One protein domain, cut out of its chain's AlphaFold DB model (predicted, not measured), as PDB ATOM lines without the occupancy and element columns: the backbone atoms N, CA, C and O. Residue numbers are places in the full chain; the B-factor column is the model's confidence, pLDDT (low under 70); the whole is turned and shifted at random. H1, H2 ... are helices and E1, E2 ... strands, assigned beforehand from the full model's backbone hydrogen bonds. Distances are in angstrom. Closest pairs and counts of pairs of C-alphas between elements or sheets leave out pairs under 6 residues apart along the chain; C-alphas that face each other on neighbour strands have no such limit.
ATOM      1  N   LEU A  38      21.009  33.423 -27.106       64.69
ATOM      2  CA  LEU A  38      22.310  32.799 -26.869       64.69
ATOM      3  C   LEU A  38      22.640  32.714 -25.376       64.69
ATOM      4  O   LEU A  38      23.062  31.656 -24.908       64.69
ATOM      5  N   ASP A  39      22.400  33.781 -24.617       66.50
ATOM      6  CA  ASP A  39      22.621  33.806 -23.170       66.50
ATOM      7  C   ASP A  39      21.677  32.840 -22.441       66.50
ATOM      8  O   ASP A  39      22.078  32.161 -21.491       66.50
ATOM      9  N   GLU A  40      20.422  32.730 -22.883       61.06
ATOM     10  CA  GLU A  40      19.477  31.761 -22.334       61.06
ATOM     11  C   GLU A  40      19.879  30.319 -22.670       61.06
ATOM     12  O   GLU A  40      19.852  29.449 -21.789       61.06
ATOM     13  N   ALA A  41      20.302  30.058 -23.909       57.97
ATOM     14  CA  ALA A  41      20.815  28.757 -24.321       57.97
ATOM     15  C   ALA A  41      22.067  28.371 -23.519       57.97
ATOM     16  O   ALA A  41      22.159  27.244 -23.026       57.97
ATOM     17  N   TYR A  42      22.991  29.312 -23.313       66.81
ATOM     18  CA  TYR A  42      24.203  29.102 -22.525       66.81
ATOM     19  C   TYR A  42      23.899  28.871 -21.037       66.81
ATOM     20  O   TYR A  42      24.476  27.990 -20.400       66.81
ATOM     21  N   ARG A  43      22.922  29.585 -20.471       72.44
ATOM     22  CA  ARG A  43      22.467  29.355 -19.092       72.44
ATOM     23  C   ARG A  43      21.857  27.963 -18.920       72.44
ATOM     24  O   ARG A  43      22.160  27.281 -17.941       72.44
ATOM     25  N   LYS A  44      21.034  27.517 -19.876       64.25
ATOM     26  CA  LYS A  44      20.481  26.149 -19.897       64.25
ATOM     27  C   LYS A  44      21.594  25.111 -20.049       64.25
ATOM     28  O   LYS A  44      21.593  24.126 -19.315       64.25
ATOM     29  N   TYR A  45      22.568  25.359 -20.931       66.69
ATOM     30  CA  TYR A  45      23.779  24.546 -21.085       66.69
ATOM     31  C   TYR A  45      24.495  24.365 -19.741       66.69
ATOM     32  O   TYR A  45      24.753  23.231 -19.343       66.69
ATOM     33  N   LEU A  46      24.760  25.457 -19.015       70.06
ATOM     34  CA  LEU A  46      25.464  25.405 -17.732       70.06
ATOM     35  C   LEU A  46      24.668  24.636 -16.678       70.06
ATOM     36  O   LEU A  46      25.242  23.812 -15.974       70.06
ATOM     37  N   GLY A  47      23.348  24.840 -16.613       71.06
ATOM     38  CA  GLY A  47      22.482  24.083 -15.708       71.06
ATOM     39  C   GLY A  47      22.529  22.577 -15.976       71.06
ATOM     40  O   GLY A  47      22.644  21.780 -15.048       71.06
ATOM     41  N   TYR A  48      22.511  22.173 -17.247       63.69
ATOM     42  CA  TYR A  48      22.632  20.767 -17.623       63.69
ATOM     43  C   TYR A  48      24.026  20.189 -17.363       63.69
ATOM     44  O   TYR A  48      24.132  19.071 -16.858       63.69
ATOM     45  N   ALA A  49      25.085  20.936 -17.678       63.94
ATOM     46  CA  ALA A  49      26.463  20.521 -17.436       63.94
ATOM     47  C   ALA A  49      26.750  20.337 -15.935       63.94
ATOM     48  O   ALA A  49      27.394  19.366 -15.549       63.94
ATOM     49  N   ASP A  50      26.214  21.216 -15.089       74.75
ATOM     50  CA  ASP A  50      26.323  21.154 -13.629       74.75
ATOM     51  C   ASP A  50      25.619  19.911 -13.047       74.75
ATOM     52  O   ASP A  50      26.198  19.172 -12.249       74.75
ATOM     53  N   ILE A  51      24.409  19.592 -13.525       69.06
ATOM     54  CA  ILE A  51      23.703  18.346 -13.166       69.06
ATOM     55  C   ILE A  51      24.527  17.113 -13.573       69.06
ATOM     56  O   ILE A  51      24.665  16.172 -12.785       69.06
ATOM     57  N   ILE A  52      25.106  17.118 -14.781       64.00
ATOM     58  CA  ILE A  52      25.977  16.032 -15.257       64.00
ATOM     59  C   ILE A  52      27.217  15.904 -14.363       64.00
ATOM     60  O   ILE A  52      27.547  14.790 -13.953       64.00
ATOM     61  N   GLY A  53      27.878  17.019 -14.042       67.31
ATOM     62  CA  GLY A  53      29.095  17.056 -13.229       67.31
ATOM     63  C   GLY A  53      28.882  16.549 -11.802       67.31
ATOM     64  O   GLY A  53      29.727  15.830 -11.274       67.31
ATOM     65  N   ARG A  54      27.720  16.837 -11.202       75.31
ATOM     66  CA  ARG A  54      27.327  16.282  -9.894       75.31
ATOM     67  C   ARG A  54      26.922  14.811  -9.945       75.31
ATOM     68  O   ARG A  54      26.890  14.135  -8.917       75.31
ATOM     69  N   GLY A  55      26.611  14.303 -11.132       67.12
ATOM     70  CA  GLY A  55      26.097  12.955 -11.312       67.12
ATOM     71  C   GLY A  55      24.668  12.774 -10.791       67.12
ATOM     72  O   GLY A  55      24.292  11.632 -10.511       67.12
ATOM     73  N   ASP A  56      23.884  13.850 -10.705       74.81
ATOM     74  CA  ASP A  56      22.479  13.828 -10.286       74.81
ATOM     75  C   ASP A  56      21.566  13.216 -11.363       74.81
ATOM     76  O   ASP A  56      21.883  13.242 -12.555       74.81
ATOM     77  N   LEU A  57      20.416  12.672 -10.938       64.88
ATOM     78  CA  LEU A  57      19.447  12.022 -11.828       64.88
ATOM     79  C   LEU A  57      18.877  13.024 -12.843       64.88
ATOM     80  O   LEU A  57      18.106  13.908 -12.472       64.88
ATOM     81  N   MET A  58      19.193  12.862 -14.130       65.06
ATOM     82  CA  MET A  58      18.638  13.738 -15.178       65.06
ATOM     83  C   MET A  58      17.215  13.353 -15.602       65.06
ATOM     84  O   MET A  58      16.446  14.200 -16.056       65.06
ATOM     85  N   ALA A  59      16.855  12.074 -15.469       58.84
ATOM     86  CA  ALA A  59      15.592  11.532 -15.975       58.84
ATOM     87  C   ALA A  59      14.324  12.258 -15.460       58.84
ATOM     88  O   ALA A  59      13.437  12.502 -16.275       58.84
ATOM     89  N   PRO A  60      14.226  12.680 -14.181       59.84
ATOM     90  CA  PRO A  60      13.067  13.433 -13.690       59.84
ATOM     91  C   PRO A  60      12.950  14.850 -14.269       59.84
ATOM     92  O   PRO A  60      11.864  15.418 -14.276       59.84
ATOM     93  N   LEU A  61      14.066  15.434 -14.718       56.72
ATOM     94  CA  LEU A  61      14.149  16.824 -15.181       56.72
ATOM     95  C   LEU A  61      14.005  16.950 -16.698       56.72
ATOM     96  O   LEU A  61      13.594  17.992 -17.195       56.72
ATOM     97  N   LEU A  62      14.356  15.896 -17.434       57.09
ATOM     98  CA  LEU A  62      14.344  15.912 -18.893       57.09
ATOM     99  C   LEU A  62      12.937  15.724 -19.481       57.09
ATOM    100  O   LEU A  62      12.710  16.113 -20.628       57.09
ATOM    101  N   GLY A  63      12.001  15.158 -18.710       54.12
ATOM    102  CA  GLY A  63      10.666  14.787 -19.183       54.12
ATOM    103  C   GLY A  63      10.693  13.910 -20.446       54.12
ATOM    104  O   GLY A  63      11.736  13.629 -21.039       54.12
ATOM    105  N   ASP A  64       9.522  13.506 -20.929       51.12
ATOM    106  CA  ASP A  64       9.420  12.795 -22.214       51.12
ATOM    107  C   ASP A  64       9.809  13.693 -23.417       51.12
ATOM    108  O   ASP A  64      10.034  13.222 -24.532       51.12
ATOM    109  N   SER A  65       9.949  15.005 -23.190       50.41
ATOM    110  CA  SER A  65      10.015  16.040 -24.224       50.41
ATOM    111  C   SER A  65      11.344  16.151 -24.972       50.41
ATOM    112  O   SER A  65      11.337  16.635 -26.098       50.41
ATOM    113  N   ILE A  66      12.490  15.771 -24.398       55.66
ATOM    114  CA  ILE A  66      13.795  16.025 -25.058       55.66
ATOM    115  C   ILE A  66      14.147  14.907 -26.043       55.66
ATOM    116  O   ILE A  66      14.883  15.101 -27.013       55.66
ATOM    117  N   PHE A  67      13.572  13.726 -25.831       55.28
ATOM    118  CA  PHE A  67      13.705  12.613 -26.760       55.28
ATOM    119  C   PHE A  67      12.614  12.611 -27.815       55.28
ATOM    120  O   PHE A  67      12.876  12.115 -28.906       55.28
ATOM    121  N   TYR A  68      11.444  13.190 -27.532       57.03
ATOM    122  CA  TYR A  68      10.296  13.143 -28.433       57.03
ATOM    123  C   TYR A  68      10.596  13.677 -29.846       57.03
ATOM    124  O   TYR A  68      10.420  12.902 -30.784       57.03
ATOM    125  N   PRO A  69      11.177  14.881 -30.046       62.25
ATOM    126  CA  PRO A  69      11.468  15.394 -31.387       62.25
ATOM    127  C   PRO A  69      12.473  14.541 -32.155       62.25
ATOM    128  O   PRO A  69      12.511  14.576 -33.378       62.25
ATOM    129  N   GLU A  70      13.324  13.780 -31.463       59.78
ATOM    130  CA  GLU A  70      14.345  12.971 -32.119       59.78
ATOM    131  C   GLU A  70      13.923  11.524 -32.334       59.78
ATOM    132  O   GLU A  70      14.319  10.926 -33.330       59.78
ATOM    133  N   VAL A  71      13.121  10.962 -31.429       59.47
ATOM    134  CA  VAL A  71      12.387   9.724 -31.691       59.47
ATOM    135  C   VAL A  71      11.490   9.968 -32.893       59.47
ATOM    136  O   VAL A  71      11.541   9.185 -33.828       59.47
ATOM    137  N   GLU A  72      10.789  11.101 -32.938       64.00
ATOM    138  CA  GLU A  72       9.995  11.532 -34.083       64.00
ATOM    139  C   GLU A  72      10.857  11.747 -35.330       64.00
ATOM    140  O   GLU A  72      10.555  11.165 -36.361       64.00
ATOM    141  N   ARG A  73      11.973  12.488 -35.263       68.44
ATOM    142  CA  ARG A  73      12.853  12.710 -36.427       68.44
ATOM    143  C   ARG A  73      13.508  11.423 -36.928       68.44
ATOM    144  O   ARG A  73      13.677  11.254 -38.129       68.44
ATOM    145  N   THR A  74      13.896  10.516 -36.037       64.50
ATOM    146  CA  THR A  74      14.524   9.239 -36.412       64.50
ATOM    147  C   THR A  74      13.488   8.253 -36.929       64.50
ATOM    148  O   THR A  74      13.717   7.622 -37.953       64.50
ATOM    149  N   ALA A  75      12.315   8.188 -36.299       65.50
ATOM    150  CA  ALA A  75      11.175   7.438 -36.808       65.50
ATOM    151  C   ALA A  75      10.735   7.984 -38.171       65.50
ATOM    152  O   ALA A  75      10.558   7.211 -39.098       65.50
ATOM    153  N   ALA A  76      10.635   9.300 -38.346       70.00
ATOM    154  CA  ALA A  76      10.294   9.925 -39.621       70.00
ATOM    155  C   ALA A  76      11.369   9.692 -40.685       70.00
ATOM    156  O   ALA A  76      11.034   9.536 -41.850       70.00
ATOM    157  N   ARG A  77      12.650   9.626 -40.310       73.50
ATOM    158  CA  ARG A  77      13.726   9.283 -41.247       73.50
ATOM    159  C   ARG A  77      13.616   7.830 -41.696       73.50
ATOM    160  O   ARG A  77      13.602   7.558 -42.882       73.50
ATOM    161  N   ILE A  78      13.466   6.906 -40.755       67.75
ATOM    162  CA  ILE A  78      13.528   5.467 -41.035       67.75
ATOM    163  C   ILE A  78      12.216   4.950 -41.613       67.75
ATOM    164  O   ILE A  78      12.216   4.172 -42.555       67.75
ATOM    165  N   PHE A  79      11.082   5.412 -41.097       72.25
ATOM    166  CA  PHE A  79       9.759   5.069 -41.621       72.25
ATOM    167  C   PHE A  79       9.297   5.999 -42.749       72.25
ATOM    168  O   PHE A  79       8.302   5.693 -43.402       72.25
ATOM    169  N   GLY A  80       9.986   7.119 -42.981       75.56
ATOM    170  CA  GLY A  80       9.783   7.969 -44.158       75.56
ATOM    171  C   GLY A  80      10.700   7.616 -45.328       75.56
ATOM    172  O   GLY A  80      10.395   7.990 -46.460       75.56
ATOM    173  N   GLU A  81      11.789   6.880 -45.090       78.75
ATOM    174  CA  GLU A  81      12.580   6.282 -46.161       78.75
ATOM    175  C   GLU A  81      11.771   5.211 -46.910       78.75
ATOM    176  O   GLU A  81      10.926   4.521 -46.324       78.75
ATOM    177  N   PRO A  82      12.017   5.043 -48.223       84.19
ATOM    178  CA  PRO A  82      11.419   3.952 -48.969       84.19
ATOM    179  C   PRO A  82      11.762   2.614 -48.306       84.19
ATOM    180  O   PRO A  82      12.831   2.432 -47.721       84.19
ATOM    181  N   ARG A  83      10.823   1.667 -48.400       86.75
ATOM    182  CA  ARG A  83      10.978   0.327 -47.828       86.75
ATOM    183  C   ARG A  83      12.295  -0.325 -48.272       86.75
ATOM    184  O   ARG A  83      12.700  -0.110 -49.421       86.75
ATOM    185  N   PRO A  84      12.909  -1.175 -47.423       90.25
ATOM    186  CA  PRO A  84      14.099  -1.927 -47.794       90.25
ATOM    187  C   PRO A  84      13.905  -2.638 -49.131       90.25
ATOM    188  O   PRO A  84      12.893  -3.308 -49.366       90.25
ATOM    189  N   ARG A  85      14.875  -2.485 -50.034       92.94
ATOM    190  CA  ARG A  85      14.754  -3.032 -51.381       92.94
ATOM    191  C   ARG A  85      14.989  -4.537 -51.337       92.94
ATOM    192  O   ARG A  85      16.086  -4.996 -51.029       92.94
ATOM    193  N   LEU A  86      13.965  -5.313 -51.677       94.88
ATOM    194  CA  LEU A  86      14.081  -6.763 -51.790       94.88
ATOM    195  C   LEU A  86      14.899  -7.125 -53.037       94.88
ATOM    196  O   LEU A  86      14.516  -6.775 -54.153       94.88
ATOM    197  N   VAL A  87      16.002  -7.848 -52.847       95.50
ATOM    198  CA  VAL A  87      16.835  -8.363 -53.947       95.50
ATOM    199  C   VAL A  87      16.463  -9.801 -54.267       95.50
ATOM    200  O   VAL A  87      16.307 -10.162 -55.432       95.50
ATOM    201  N   GLN A  88      16.301 -10.634 -53.237       93.62
ATOM    202  CA  GLN A  88      15.997 -12.049 -53.413       93.62
ATOM    203  C   GLN A  88      15.241 -12.599 -52.204       93.62
ATOM    204  O   GLN A  88      15.737 -12.570 -51.084       93.62
ATOM    205  N   GLY A  89      14.057 -13.163 -52.418       89.12
ATOM    206  CA  GLY A  89      13.282 -13.787 -51.350       89.12
ATOM    207  C   GLY A  89      11.868 -14.108 -51.804       89.12
ATOM    208  O   GLY A  89      11.343 -13.458 -52.704       89.12
ATOM    209  N   ASN A  90      11.259 -15.120 -51.190       82.81
ATOM    210  CA  ASN A  90       9.864 -15.479 -51.436       82.81
ATOM    211  C   ASN A  90       9.041 -15.141 -50.192       82.81
ATOM    212  O   ASN A  90       8.600 -16.027 -49.459       82.81
ATOM    213  N   VAL A  91       8.927 -13.848 -49.895       80.38
ATOM    214  CA  VAL A  91       8.143 -13.379 -48.751       80.38
ATOM    215  C   VAL A  91       6.752 -13.025 -49.242       80.38
ATOM    216  O   VAL A  91       6.595 -12.214 -50.150       80.38
ATOM    217  N   GLN A  92       5.734 -13.620 -48.623       86.25
ATOM    218  CA  GLN A  92       4.338 -13.257 -48.881       86.25
ATOM    219  C   GLN A  92       4.010 -11.828 -48.416       86.25
ATOM    220  O   GLN A  92       3.039 -11.244 -48.886       86.25
ATOM    221  N   ALA A  93       4.817 -11.270 -47.507       89.50
ATOM    222  CA  ALA A  93       4.671  -9.922 -46.975       89.50
ATOM    223  C   ALA A  93       5.911  -9.068 -47.306       89.50
ATOM    224  O   ALA A  93       7.028  -9.578 -47.208       89.50
ATOM    225  N   PRO A  94       5.744  -7.782 -47.667       90.31
ATOM    226  CA  PRO A  94       6.861  -6.848 -47.790       90.31
ATOM    227  C   PRO A  94       7.672  -6.775 -46.490       90.31
ATOM    228  O   PRO A  94       7.096  -6.822 -45.407       90.31
ATOM    229  N   ILE A  95       8.995  -6.649 -46.607       92.19
ATOM    230  CA  ILE A  95       9.886  -6.432 -45.459       92.19
ATOM    231  C   ILE A  95       9.805  -4.959 -45.074       92.19
ATOM    232  O   ILE A  95      10.035  -4.089 -45.916       92.19
ATOM    233  N   GLU A  96       9.484  -4.685 -43.815       91.62
ATOM    234  CA  GLU A  96       9.475  -3.333 -43.262       91.62
ATOM    235  C   GLU A  96      10.785  -3.054 -42.514       91.62
ATOM    236  O   GLU A  96      11.465  -3.969 -42.045       91.62
ATOM    237  N   TRP A  97      11.127  -1.778 -42.315       89.06
ATOM    238  CA  TRP A  97      12.301  -1.401 -41.514       89.06
ATOM    239  C   TRP A  97      12.253  -1.952 -40.083       89.06
ATOM    240  O   TRP A  97      13.290  -2.262 -39.503       89.06
ATOM    241  N   THR A  98      11.056  -2.152 -39.524       85.31
ATOM    242  CA  THR A  98      10.906  -2.799 -38.212       85.31
ATOM    243  C   THR A  98      11.358  -4.259 -38.205       85.31
ATOM    244  O   THR A  98      11.880  -4.705 -37.187       85.31
ATOM    245  N   ASP A  99      11.204  -5.000 -39.310       90.00
ATOM    246  CA  ASP A  99      11.720  -6.367 -39.425       90.00
ATOM    247  C   ASP A  99      13.256  -6.355 -39.438       90.00
ATOM    248  O   ASP A  99      13.882  -7.132 -38.724       90.00
ATOM    249  N   VAL A 100      13.860  -5.428 -40.193       90.06
ATOM    250  CA  VAL A 100      15.326  -5.278 -40.295       90.06
ATOM    251  C   VAL A 100      15.949  -5.013 -38.927       90.06
ATOM    252  O   VAL A 100      16.947  -5.626 -38.560       90.06
ATOM    253  N   LEU A 101      15.332  -4.123 -38.153       87.06
ATOM    254  CA  LEU A 101      15.832  -3.714 -36.842       87.06
ATOM    255  C   LEU A 101      15.644  -4.787 -35.764       87.06
ATOM    256  O   LEU A 101      16.368  -4.779 -34.775       87.06
ATOM    257  N   ARG A 102      14.697  -5.714 -35.940       85.94
ATOM    258  CA  ARG A 102      14.487  -6.840 -35.014       85.94
ATOM    259  C   ARG A 102      15.483  -7.978 -35.217       85.94
ATOM    260  O   ARG A 102      15.717  -8.733 -34.280       85.94
ATOM    261  N   GLU A 103      16.072  -8.096 -36.406       87.75
ATOM    262  CA  GLU A 103      16.969  -9.206 -36.753       87.75
ATOM    263  C   GLU A 103      18.341  -9.120 -36.042       87.75
ATOM    264  O   GLU A 103      19.141 -10.042 -36.153       87.75
ATOM    265  N   SER A 104      18.609  -8.052 -35.268       84.75
ATOM    266  CA  SER A 104      19.847  -7.871 -34.480       84.75
ATOM    267  C   SER A 104      21.126  -8.052 -35.314       84.75
ATOM    268  O   SER A 104      22.063  -8.742 -34.908       84.75
ATOM    269  N   LEU A 105      21.145  -7.455 -36.510       89.50
ATOM    270  CA  LEU A 105      22.210  -7.635 -37.498       89.50
ATOM    271  C   LEU A 105      23.565  -7.132 -36.979       89.50
ATOM    272  O   LEU A 105      23.692  -6.025 -36.454       89.50
ATOM    273  N   THR A 106      24.602  -7.933 -37.190       90.56
ATOM    274  CA  THR A 106      26.002  -7.625 -36.886       90.56
ATOM    275  C   THR A 106      26.762  -7.256 -38.164       90.56
ATOM    276  O   THR A 106      26.299  -7.558 -39.262       90.56
ATOM    277  N   PRO A 107      27.966  -6.653 -38.085       92.88
ATOM    278  CA  PRO A 107      28.739  -6.308 -39.283       92.88
ATOM    279  C   PRO A 107      29.021  -7.501 -40.210       92.88
ATOM    280  O   PRO A 107      29.146  -7.318 -41.417       92.88
ATOM    281  N   GLY A 108      29.106  -8.719 -39.661       93.88
ATOM    282  CA  GLY A 108      29.327  -9.944 -40.436       93.88
ATOM    283  C   GLY A 108      28.121 -10.388 -41.268       93.88
ATOM    284  O   GLY A 108      28.290 -11.177 -42.195       93.88
ATOM    285  N   ASP A 109      26.929  -9.864 -40.976       96.44
ATOM    286  CA  ASP A 109      25.695 -10.175 -41.703       96.44
ATOM    287  C   ASP A 109      25.533  -9.335 -42.978       96.44
ATOM    288  O   ASP A 109      24.618  -9.577 -43.771       96.44
ATOM    289  N   PHE A 110      26.425  -8.360 -43.185       97.00
ATOM    290  CA  PHE A 110      26.410  -7.471 -44.336       97.00
ATOM    291  C   PHE A 110      27.492  -7.828 -45.353       97.00
ATOM    292  O   PHE A 110      28.674  -7.958 -45.036       97.00
ATOM    293  N   GLN A 111      27.094  -7.896 -46.619       97.81
ATOM    294  CA  GLN A 111      27.997  -8.026 -47.752       97.81
ATOM    295  C   GLN A 111      27.983  -6.734 -48.566       97.81
ATOM    296  O   GLN A 111      26.978  -6.395 -49.191       97.81
ATOM    297  N   ARG A 112      29.110  -6.015 -48.576       96.94
ATOM    298  CA  ARG A 112      29.277  -4.813 -49.402       96.94
ATOM    299  C   ARG A 112      29.318  -5.187 -50.885       96.94
ATOM    300  O   ARG A 112      30.042  -6.100 -51.279       96.94
ATOM    301  N   GLN A 113      28.557  -4.465 -51.694       97.31
ATOM    302  CA  GLN A 113      28.526  -4.580 -53.146       97.31
ATOM    303  C   GLN A 113      29.433  -3.541 -53.819       97.31
ATOM    304  O   GLN A 113      29.822  -2.538 -53.217       97.31
ATOM    305  N   GLU A 114      29.740  -3.758 -55.100       95.56
ATOM    306  CA  GLU A 114      30.566  -2.845 -55.909       95.56
ATOM    307  C   GLU A 114      29.930  -1.458 -56.095       95.56
ATOM    308  O   GLU A 114      30.641  -0.472 -56.247       95.56
ATOM    309  N   ASN A 115      28.600  -1.363 -56.032       94.25
ATOM    310  CA  ASN A 115      27.847  -0.108 -56.131       94.25
ATOM    311  C   ASN A 115      27.820   0.708 -54.819       94.25
ATOM    312  O   ASN A 115      27.151   1.735 -54.765       94.25
ATOM    313  N   GLY A 116      28.494   0.245 -53.758       93.12
ATOM    314  CA  GLY A 116      28.494   0.888 -52.439       93.12
ATOM    315  C   GLY A 116      27.315   0.517 -51.532       93.12
ATOM    316  O   GLY A 116      27.294   0.944 -50.379       93.12
ATOM    317  N   MET A 117      26.369  -0.299 -52.000       96.19
ATOM    318  CA  MET A 117      25.252  -0.801 -51.194       96.19
ATOM    319  C   MET A 117      25.668  -2.020 -50.364       96.19
ATOM    320  O   MET A 117      26.680  -2.672 -50.636       96.19
ATOM    321  N   PHE A 118      24.871  -2.356 -49.355       96.75
ATOM    322  CA  PHE A 118      25.095  -3.517 -48.498       96.75
ATOM    323  C   PHE A 118      23.928  -4.493 -48.617       96.75
ATOM    324  O   PHE A 118      22.765  -4.099 -48.582       96.75
ATOM    325  N   LEU A 119      24.236  -5.783 -48.739       97.44
ATOM    326  CA  LEU A 119      23.250  -6.857 -48.695       97.44
ATOM    327  C   LEU A 119      23.216  -7.487 -47.312       97.44
ATOM    328  O   LEU A 119      24.268  -7.825 -46.784       97.44
ATOM    329  N   CYS A 120      22.028  -7.727 -46.771       97.00
ATOM    330  CA  CYS A 120      21.856  -8.525 -45.558       97.00
ATOM    331  C   CYS A 120      20.635  -9.440 -45.670       97.00
ATOM    332  O   CYS A 120      19.782  -9.261 -46.546       97.00
ATOM    333  N   ARG A 121      20.567 -10.459 -44.806       96.81
ATOM    334  CA  ARG A 121      19.418 -11.367 -44.725       96.81
ATOM    335  C   ARG A 121      18.507 -10.963 -43.574       96.81
ATOM    336  O   ARG A 121      18.950 -10.923 -42.437       96.81
ATOM    337  N   VAL A 122      17.233 -10.752 -43.880       95.25
ATOM    338  CA  VAL A 122      16.171 -10.474 -42.905       95.25
ATOM    339  C   VAL A 122      15.038 -11.456 -43.154       95.25
ATOM    340  O   VAL A 122      14.526 -11.543 -44.274       95.25
ATOM    341  N   ARG A 123      14.674 -12.255 -42.141       93.50
ATOM    342  CA  ARG A 123      13.635 -13.299 -42.259       93.50
ATOM    343  C   ARG A 123      13.888 -14.252 -43.436       93.50
ATOM    344  O   ARG A 123      12.981 -14.639 -44.174       93.50
ATOM    345  N   GLY A 124      15.160 -14.592 -43.649       94.06
ATOM    346  CA  GLY A 124      15.617 -15.469 -44.730       94.06
ATOM    347  C   GLY A 124      15.691 -14.825 -46.122       94.06
ATOM    348  O   GLY A 124      16.170 -15.480 -47.049       94.06
ATOM    349  N   SER A 125      15.283 -13.564 -46.272       96.06
ATOM    350  CA  SER A 125      15.290 -12.841 -47.546       96.06
ATOM    351  C   SER A 125      16.415 -11.830 -47.623       96.06
ATOM    352  O   SER A 125      16.748 -11.181 -46.640       96.06
ATOM    353  N   LEU A 126      17.006 -11.712 -48.803       97.12
ATOM    354  CA  LEU A 126      18.111 -10.819 -49.090       97.12
ATOM    355  C   LEU A 126      17.573  -9.435 -49.459       97.12
ATOM    356  O   LEU A 126      16.856  -9.284 -50.456       97.12
ATOM    357  N   ILE A 127      17.941  -8.438 -48.664       96.94
ATOM    358  CA  ILE A 127      17.615  -7.031 -48.893       96.94
ATOM    359  C   ILE A 127      18.880  -6.227 -49.165       96.94
ATOM    360  O   ILE A 127      19.960  -6.572 -48.689       96.94
ATOM    361  N   GLU A 128      18.723  -5.151 -49.924       96.56
ATOM    362  CA  GLU A 128      19.747  -4.146 -50.187       96.56
ATOM    363  C   GLU A 128      19.465  -2.906 -49.335       96.56
ATOM    364  O   GLU A 128      18.343  -2.394 -49.311       96.56
ATOM    365  N   VAL A 129      20.491  -2.432 -48.631       94.69
ATOM    366  CA  VAL A 129      20.454  -1.234 -47.790       94.69
ATOM    367  C   VAL A 129      21.575  -0.277 -48.187       94.69
ATOM    368  O   VAL A 129      22.638  -0.694 -48.652       94.69
ATOM    369  N   SER A 130      21.324   1.023 -48.033       94.19
ATOM    370  CA  SER A 130      22.331   2.051 -48.306       94.19
ATOM    371  C   SER A 130      23.448   2.032 -47.255       94.19
ATOM    372  O   SER A 130      23.268   1.497 -46.161       94.19
ATOM    373  N   GLU A 131      24.593   2.651 -47.556       92.25
ATOM    374  CA  GLU A 131      25.682   2.822 -46.582       92.25
ATOM    375  C   GLU A 131      25.227   3.591 -45.329       92.25
ATOM    376  O   GLU A 131      25.575   3.210 -44.211       92.25
ATOM    377  N   ALA A 132      24.393   4.622 -45.497       87.44
ATOM    378  CA  ALA A 132      23.845   5.390 -44.381       87.44
ATOM    379  C   ALA A 132      22.967   4.512 -43.473       87.44
ATOM    380  O   ALA A 132      23.164   4.486 -42.256       87.44
ATOM    381  N   SER A 133      22.058   3.733 -44.068       88.75
ATOM    382  CA  SER A 133      21.182   2.818 -43.329       88.75
ATOM    383  C   SER A 133      21.983   1.694 -42.654       88.75
ATOM    384  O   SER A 133      21.683   1.324 -41.524       88.75
ATOM    385  N   TYR A 134      23.032   1.175 -43.306       90.00
ATOM    386  CA  TYR A 134      23.949   0.182 -42.733       90.00
ATOM    387  C   TYR A 134      24.622   0.693 -41.452       90.00
ATOM    388  O   TYR A 134      24.574   0.020 -40.421       90.00
ATOM    389  N   LEU A 135      25.206   1.896 -41.491       87.38
ATOM    390  CA  LEU A 135      25.838   2.499 -40.315       87.38
ATOM    391  C   LEU A 135      24.820   2.710 -39.188       87.38
ATOM    392  O   LEU A 135      25.094   2.395 -38.032       87.38
ATOM    393  N   GLU A 136      23.623   3.189 -39.520       82.75
ATOM    394  CA  GLU A 136      22.563   3.419 -38.539       82.75
ATOM    395  C   GLU A 136      22.089   2.112 -37.877       82.75
ATOM    396  O   GLU A 136      21.969   2.064 -36.650       82.75
ATOM    397  N   ILE A 137      21.932   1.025 -38.645       86.88
ATOM    398  CA  ILE A 137      21.625  -0.308 -38.103       86.88
ATOM    399  C   ILE A 137      22.737  -0.775 -37.157       86.88
ATOM    400  O   ILE A 137      22.457  -1.142 -36.018       86.88
ATOM    401  N   LEU A 138      24.002  -0.708 -37.586       84.69
ATOM    402  CA  LEU A 138      25.128  -1.205 -36.790       84.69
ATOM    403  C   LEU A 138      25.382  -0.422 -35.506       84.69
ATOM    404  O   LEU A 138      25.820  -0.993 -34.508       84.69
ATOM    405  N   THR A 139      25.112   0.881 -35.506       79.69
ATOM    406  CA  THR A 139      25.243   1.682 -34.283       79.69
ATOM    407  C   THR A 139      24.223   1.276 -33.213       79.69
ATOM    408  O   THR A 139      24.365   1.663 -32.049       79.69
ATOM    409  N   GLY A 140      23.179   0.520 -33.584       73.44
ATOM    410  CA  GLY A 140      22.088   0.119 -32.697       73.44
ATOM    411  C   GLY A 140      21.300   1.310 -32.148       73.44
ATOM    412  O   GLY A 140      20.494   1.152 -31.229       73.44
ATOM    413  N   VAL A 141      21.534   2.521 -32.670       68.19
ATOM    414  CA  VAL A 141      20.874   3.750 -32.215       68.19
ATOM    415  C   VAL A 141      19.378   3.623 -32.441       68.19
ATOM    416  O   VAL A 141      18.600   3.923 -31.535       68.19
ATOM    417  N   THR A 142      18.984   3.092 -33.594       64.50
ATOM    418  CA  THR A 142      17.583   2.911 -33.950       64.50
ATOM    419  C   THR A 142      16.900   1.841 -33.121       64.50
ATOM    420  O   THR A 142      15.826   2.090 -32.590       64.50
ATOM    421  N   GLU A 143      17.517   0.673 -32.952       66.50
ATOM    422  CA  GLU A 143      16.940  -0.394 -32.129       66.50
ATOM    423  C   GLU A 143      16.747   0.085 -30.684       66.50
ATOM    424  O   GLU A 143      15.685  -0.093 -30.089       66.50
ATOM    425  N   ARG A 144      17.726   0.826 -30.152       65.25
ATOM    426  CA  ARG A 144      17.600   1.477 -28.847       65.25
ATOM    427  C   ARG A 144      16.507   2.543 -28.853       65.25
ATOM    428  O   ARG A 144      15.856   2.717 -27.835       65.25
ATOM    429  N   LEU A 145      16.336   3.330 -29.922       60.72
ATOM    430  CA  LEU A 145      15.298   4.380 -30.013       60.72
ATOM    431  C   LEU A 145      13.892   3.782 -30.105       60.72
ATOM    432  O   LEU A 145      12.952   4.391 -29.608       60.72
ATOM    433  N   LEU A 146      13.771   2.602 -30.714       59.38
ATOM    434  CA  LEU A 146      12.523   1.859 -30.840       59.38
ATOM    435  C   LEU A 146      12.219   0.979 -29.630       59.38
ATOM    436  O   LEU A 146      11.059   0.607 -29.451       59.38
ATOM    437  N   GLN A 147      13.205   0.653 -28.785       64.62
ATOM    438  CA  GLN A 147      12.900   0.132 -27.457       64.62
ATOM    439  C   GLN A 147      12.053   1.181 -26.733       64.62
ATOM    440  O   GLN A 147      12.524   2.309 -26.548       64.62
ATOM    441  N   PRO A 148      10.820   0.833 -26.315       61.28
ATOM    442  CA  PRO A 148      10.009   1.728 -25.514       61.28
ATOM    443  C   PRO A 148      10.869   2.231 -24.364       61.28
ATOM    444  O   PRO A 148      11.463   1.421 -23.652       61.28
ATOM    445  N   LEU A 149      10.945   3.552 -24.172       55.62
ATOM    446  CA  LEU A 149      11.672   4.128 -23.035       55.62
ATOM    447  C   LEU A 149      11.228   3.451 -21.730       55.62
ATOM    448  O   LEU A 149      12.045   3.217 -20.851       55.62
ATOM    449  N   GLN A 150       9.960   3.040 -21.654       54.41
ATOM    450  CA  GLN A 150       9.348   2.268 -20.570       54.41
ATOM    451  C   GLN A 150      10.088   0.962 -20.216       54.41
ATOM    452  O   GLN A 150      10.077   0.568 -19.054       54.41
ATOM    453  N   ASN A 151      10.769   0.326 -21.175       65.62
ATOM    454  CA  ASN A 151      11.495  -0.934 -20.985       65.62
ATOM    455  C   ASN A 151      12.957  -0.740 -20.555       65.62
ATOM    456  O   ASN A 151      13.622  -1.710 -20.196       65.62
ATOM    457  N   LEU A 152      13.472   0.491 -20.601       64.50
ATOM    458  CA  LEU A 152      14.820   0.805 -20.138       64.50
ATOM    459  C   LEU A 152      14.819   0.991 -18.618       64.50
ATOM    460  O   LEU A 152      13.918   1.622 -18.057       64.50
ATOM    461  N   SER A 153      15.865   0.498 -17.949       75.94
ATOM    462  CA  SER A 153      16.096   0.867 -16.552       75.94
ATOM    463  C   SER A 153      16.346   2.374 -16.444       75.94
ATOM    464  O   SER A 153      16.822   3.006 -17.391       75.94
ATOM    465  N   ASP A 154      16.060   2.969 -15.286       69.00
ATOM    466  CA  ASP A 154      16.285   4.407 -15.083       69.00
ATOM    467  C   ASP A 154      17.753   4.798 -15.320       69.00
ATOM    468  O   ASP A 154      18.033   5.846 -15.895       69.00
ATOM    469  N   GLU A 155      18.686   3.900 -14.996       71.75
ATOM    470  CA  GLU A 155      20.120   4.062 -15.248       71.75
ATOM    471  C   GLU A 155      20.462   4.052 -16.748       71.75
ATOM    472  O   GLU A 155      21.296   4.832 -17.206       71.75
ATOM    473  N   GLN A 156      19.784   3.223 -17.551       72.25
ATOM    474  CA  GLN A 156      19.948   3.204 -19.009       72.25
ATOM    475  C   GLN A 156      19.350   4.450 -19.668       72.25
ATOM    476  O   GLN A 156      19.978   5.034 -20.555       72.25
ATOM    477  N   LYS A 157      18.158   4.879 -19.226       67.94
ATOM    478  CA  LYS A 157      17.535   6.136 -19.676       67.94
ATOM    479  C   LYS A 157      18.453   7.315 -19.394       67.94
ATOM    480  O   LYS A 157      18.704   8.135 -20.273       67.94
ATOM    481  N   GLU A 158      18.995   7.366 -18.184       69.06
ATOM    482  CA  GLU A 158      19.896   8.420 -17.757       69.06
ATOM    483  C   GLU A 158      21.230   8.398 -18.504       69.06
ATOM    484  O   GLU A 158      21.668   9.433 -18.996       69.06
ATOM    485  N   THR A 159      21.858   7.235 -18.657       71.31
ATOM    486  CA  THR A 159      23.112   7.115 -19.416       71.31
ATOM    487  C   THR A 159      22.918   7.602 -20.848       71.31
ATOM    488  O   THR A 159      23.723   8.370 -21.376       71.31
ATOM    489  N   ARG A 160      21.803   7.216 -21.470       70.31
ATOM    490  CA  ARG A 160      21.451   7.662 -22.815       70.31
ATOM    491  C   ARG A 160      21.215   9.167 -22.879       70.31
ATOM    492  O   ARG A 160      21.681   9.810 -23.816       70.31
ATOM    493  N   ALA A 161      20.518   9.714 -21.890       68.19
ATOM    494  CA  ALA A 161      20.315  11.145 -21.765       68.19
ATOM    495  C   ALA A 161      21.622  11.911 -21.659       68.19
ATOM    496  O   ALA A 161      21.826  12.861 -22.405       68.19
ATOM    497  N   ARG A 162      22.523  11.463 -20.785       68.44
ATOM    498  CA  ARG A 162      23.820  12.098 -20.563       68.44
ATOM    499  C   ARG A 162      24.695  12.048 -21.805       68.44
ATOM    500  O   ARG A 162      25.230  13.078 -22.192       68.44
ATOM    501  N   LEU A 163      24.796  10.891 -22.463       69.69
ATOM    502  CA  LEU A 163      25.556  10.758 -23.711       69.69
ATOM    503  C   LEU A 163      25.023  11.701 -24.791       69.69
ATOM    504  O   LEU A 163      25.791  12.380 -25.467       69.69
ATOM    505  N   LYS A 164      23.698  11.765 -24.934       66.31
ATOM    506  CA  LYS A 164      23.063  12.588 -25.959       66.31
ATOM    507  C   LYS A 164      23.176  14.076 -25.660       66.31
ATOM    508  O   LYS A 164      23.493  14.858 -26.549       66.31
ATOM    509  N   LEU A 165      22.943  14.459 -24.410       66.56
ATOM    510  CA  LEU A 165      23.123  15.829 -23.968       66.56
ATOM    511  C   LEU A 165      24.582  16.237 -24.153       66.56
ATOM    512  O   LEU A 165      24.828  17.262 -24.763       66.56
ATOM    513  N   GLY A 166      25.541  15.386 -23.783       69.56
ATOM    514  CA  GLY A 166      26.960  15.597 -24.074       69.56
ATOM    515  C   GLY A 166      27.239  15.858 -25.557       69.56
ATOM    516  O   GLY A 166      27.914  16.831 -25.885       69.56
ATOM    517  N   ALA A 167      26.662  15.059 -26.462       68.81
ATOM    518  CA  ALA A 167      26.800  15.266 -27.904       68.81
ATOM    519  C   ALA A 167      26.202  16.606 -28.374       68.81
ATOM    520  O   ALA A 167      26.860  17.338 -29.112       68.81
ATOM    521  N   TYR A 168      24.999  16.975 -27.916       68.31
ATOM    522  CA  TYR A 168      24.393  18.271 -28.251       68.31
ATOM    523  C   TYR A 168      25.175  19.450 -27.690       68.31
ATOM    524  O   TYR A 168      25.361  20.446 -28.384       68.31
ATOM    525  N   LEU A 169      25.629  19.350 -26.442       69.69
ATOM    526  CA  LEU A 169      26.429  20.377 -25.786       69.69
ATOM    527  C   LEU A 169      27.742  20.586 -26.557       69.69
ATOM    528  O   LEU A 169      28.123  21.728 -26.804       69.69
ATOM    529  N   HIS A 170      28.383  19.506 -27.014       71.81
ATOM    530  CA  HIS A 170      29.577  19.579 -27.856       71.81
ATOM    531  C   HIS A 170      29.287  20.204 -29.230       71.81
ATOM    532  O   HIS A 170      29.957  21.153 -29.621       71.81
ATOM    533  N   GLN A 171      28.244  19.755 -29.932       70.50
ATOM    534  CA  GLN A 171      27.859  20.325 -31.228       70.50
ATOM    535  C   GLN A 171      27.487  21.813 -31.126       70.50
ATOM    536  O   GLN A 171      27.828  22.611 -32.002       70.50
ATOM    537  N   THR A 172      26.791  22.192 -30.055       70.25
ATOM    538  CA  THR A 172      26.428  23.586 -29.781       70.25
ATOM    539  C   THR A 172      27.683  24.414 -29.551       70.25
ATOM    540  O   THR A 172      27.812  25.484 -30.133       70.25
ATOM    541  N   HIS A 173      28.638  23.902 -28.771       75.88
ATOM    542  CA  HIS A 173      29.927  24.556 -28.571       75.88
ATOM    543  C   HIS A 173      30.659  24.799 -29.899       75.88
ATOM    544  O   HIS A 173      31.025  25.936 -30.182       75.88
ATOM    545  N   GLU A 174      30.790  23.775 -30.747       74.50
ATOM    546  CA  GLU A 174      31.407  23.906 -32.076       74.50
ATOM    547  C   GLU A 174      30.694  24.955 -32.943       74.50
ATOM    548  O   GLU A 174      31.333  25.804 -33.565       74.50
ATOM    549  N   SER A 175      29.359  24.955 -32.933       69.00
ATOM    550  CA  SER A 175      28.551  25.919 -33.694       69.00
ATOM    551  C   SER A 175      28.760  27.355 -33.197       69.00
ATOM    552  O   SER A 175      28.880  28.280 -34.000       69.00
ATOM    553  N   LEU A 176      28.852  27.550 -31.878       74.19
ATOM    554  CA  LEU A 176      29.135  28.853 -31.272       74.19
ATOM    555  C   LEU A 176      30.546  29.344 -31.605       74.19
ATOM    556  O   LEU A 176      30.728  30.525 -31.897       74.19
ATOM    557  N   VAL A 177      31.537  28.449 -31.606       73.06
ATOM    558  CA  VAL A 177      32.916  28.770 -32.008       73.06
ATOM    559  C   VAL A 177      32.963  29.206 -33.472       73.06
ATOM    560  O   VAL A 177      33.554  30.240 -33.787       73.06
ATOM    561  N   GLN A 178      32.294  28.471 -34.364       70.81
ATOM    562  CA  GLN A 178      32.200  28.824 -35.784       70.81
ATOM    563  C   GLN A 178      31.512  30.176 -35.985       70.81
ATOM    564  O   GLN A 178      32.015  31.021 -36.727       70.81
ATOM    565  N   PHE A 179      30.406  30.414 -35.279       78.75
ATOM    566  CA  PHE A 179      29.700  31.690 -35.316       78.75
ATOM    567  C   PHE A 179      30.592  32.850 -34.852       78.75
ATOM    568  O   PHE A 179      30.717  33.851 -35.556       78.75
ATOM    569  N   ALA A 180      31.275  32.706 -33.713       75.50
ATOM    570  CA  ALA A 180      32.184  33.729 -33.200       75.50
ATOM    571  C   ALA A 180      33.345  34.022 -34.168       75.50
ATOM    572  O   ALA A 180      33.742  35.180 -34.329       75.50
ATOM    573  N   SER A 181      33.867  32.992 -34.844       72.12
ATOM    574  CA  SER A 181      34.880  33.151 -35.893       72.12
ATOM    575  C   SER A 181      34.340  33.960 -37.074       72.12
ATOM    576  O   SER A 181      34.964  34.937 -37.482       72.12
TER     577      SER A 181
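AT A GLANCE: This is residues 38 to 181 of the 545 residues of an uncharacterized protein of Penicillium roqueforti (strain FM164) (UniProt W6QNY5). The model is a loose, two-ended body: at one end a small antiparallel sheet of three strands, E1, E3 and E2, with the short helices H4 and H5 at its rim; at the other end the long helix H7, with H1 running back near it and H2 by its first turns. H3 and the short H6 bridge the two ends, and residues 111 to 112 of the long loop 103 to 117 pair beside E2. The printed part has 144 residues, with seven named helices and three named strands in the order H1 H2 H3 E1 H4 E2 E3 H5 H6 H7; the class is mostly helix. The whole is loose, with a radius of gyration of the C-alphas of 19.0 A and spans of 57 by 40 by 26 A.

HOW THE PARTS SIT: H1, residues 38 to 54, is close to but not clearly touching H7, residues 154 to 181; their closest C-alphas, of Tyr 45 and Leu 169, are 6.8 A apart. The two run opposite ways at a steep tilt of 38 degrees. H2, residues 59 to 62, touches H7 at residues 154 to 161 alone, with the C-alphas of Ala 59 and Glu 158 closest at 5.6 A. H3, residues 68 to 80, only just touches H6, residues 141 to 146, with 3 pairs of C-alphas within 8 A. H3 does so with residues 71 to 74 alone; Val 71 and Leu 145 have the closest C-alphas, 6.3 A, and the helices stand about perpendicular at 81 degrees. In the sheet, E1, residues 85 to 88, is an edge strand antiparallel to the inner strand E3, residues 125 to 129; N 126 and O 88 are 2.7 A apart, within hydrogen-bond range. E2, residues 118 to 122, is the other edge strand and forms a hairpin with E3; N 122 and O 125 are 2.8 A apart, and N 129 and O 118 also 2.8 A. H4, residues 97 to 102, only grazes the sheet. E1, H4 and E2 form a split strand-helix-strand unit, two strands of one sheet that are not neighbours, with a helix between them along the chain and E3 between them in the sheet, and its crossover is left-handed. H5, residues 131 to 138, only grazes the sheet too, with residues 131 to 137. H4 only just touches H6, with 3 pairs of C-alphas within 8 A; those of Leu 101 and Glu 143 are closest at 5.9 A. H6 and H7 are apart. Every O i to N i+4 pair is within hydrogen-bond range in H1, H3, H4, H5, H6 and H7; H2 is too short for such a pair.

IN THESE COORDINATES: H1 begins with C-alpha 38 at (22.310, 32.799, -26.869) and spans 24.2 A. H2 measures 5.4 A and H3 16.6 A. E1 measures 9.3 A, with C-alpha 85 at (14.754, -3.032, -51.381). H4 spans 8.8 A, E2 12.6 A and E3 12.7 A. H5 follows with 10.6 A and H6 with 8.7 A. H7 is the longest helix, 40.1 A, ending with C-alpha 181 at (34.880, 33.151, -35.893).

THE WHOLE: The two C-alphas farthest apart, those of Asp 39 and Asn 90, are 58.2 A apart. The printed part has no cut. The link from H4 to E2, 15 residues, is long. The mean pLDDT of the printed part is 76.6, and 58 residues are under 70, among them residues 57 to 75, 141 to 152 and 161 to 169.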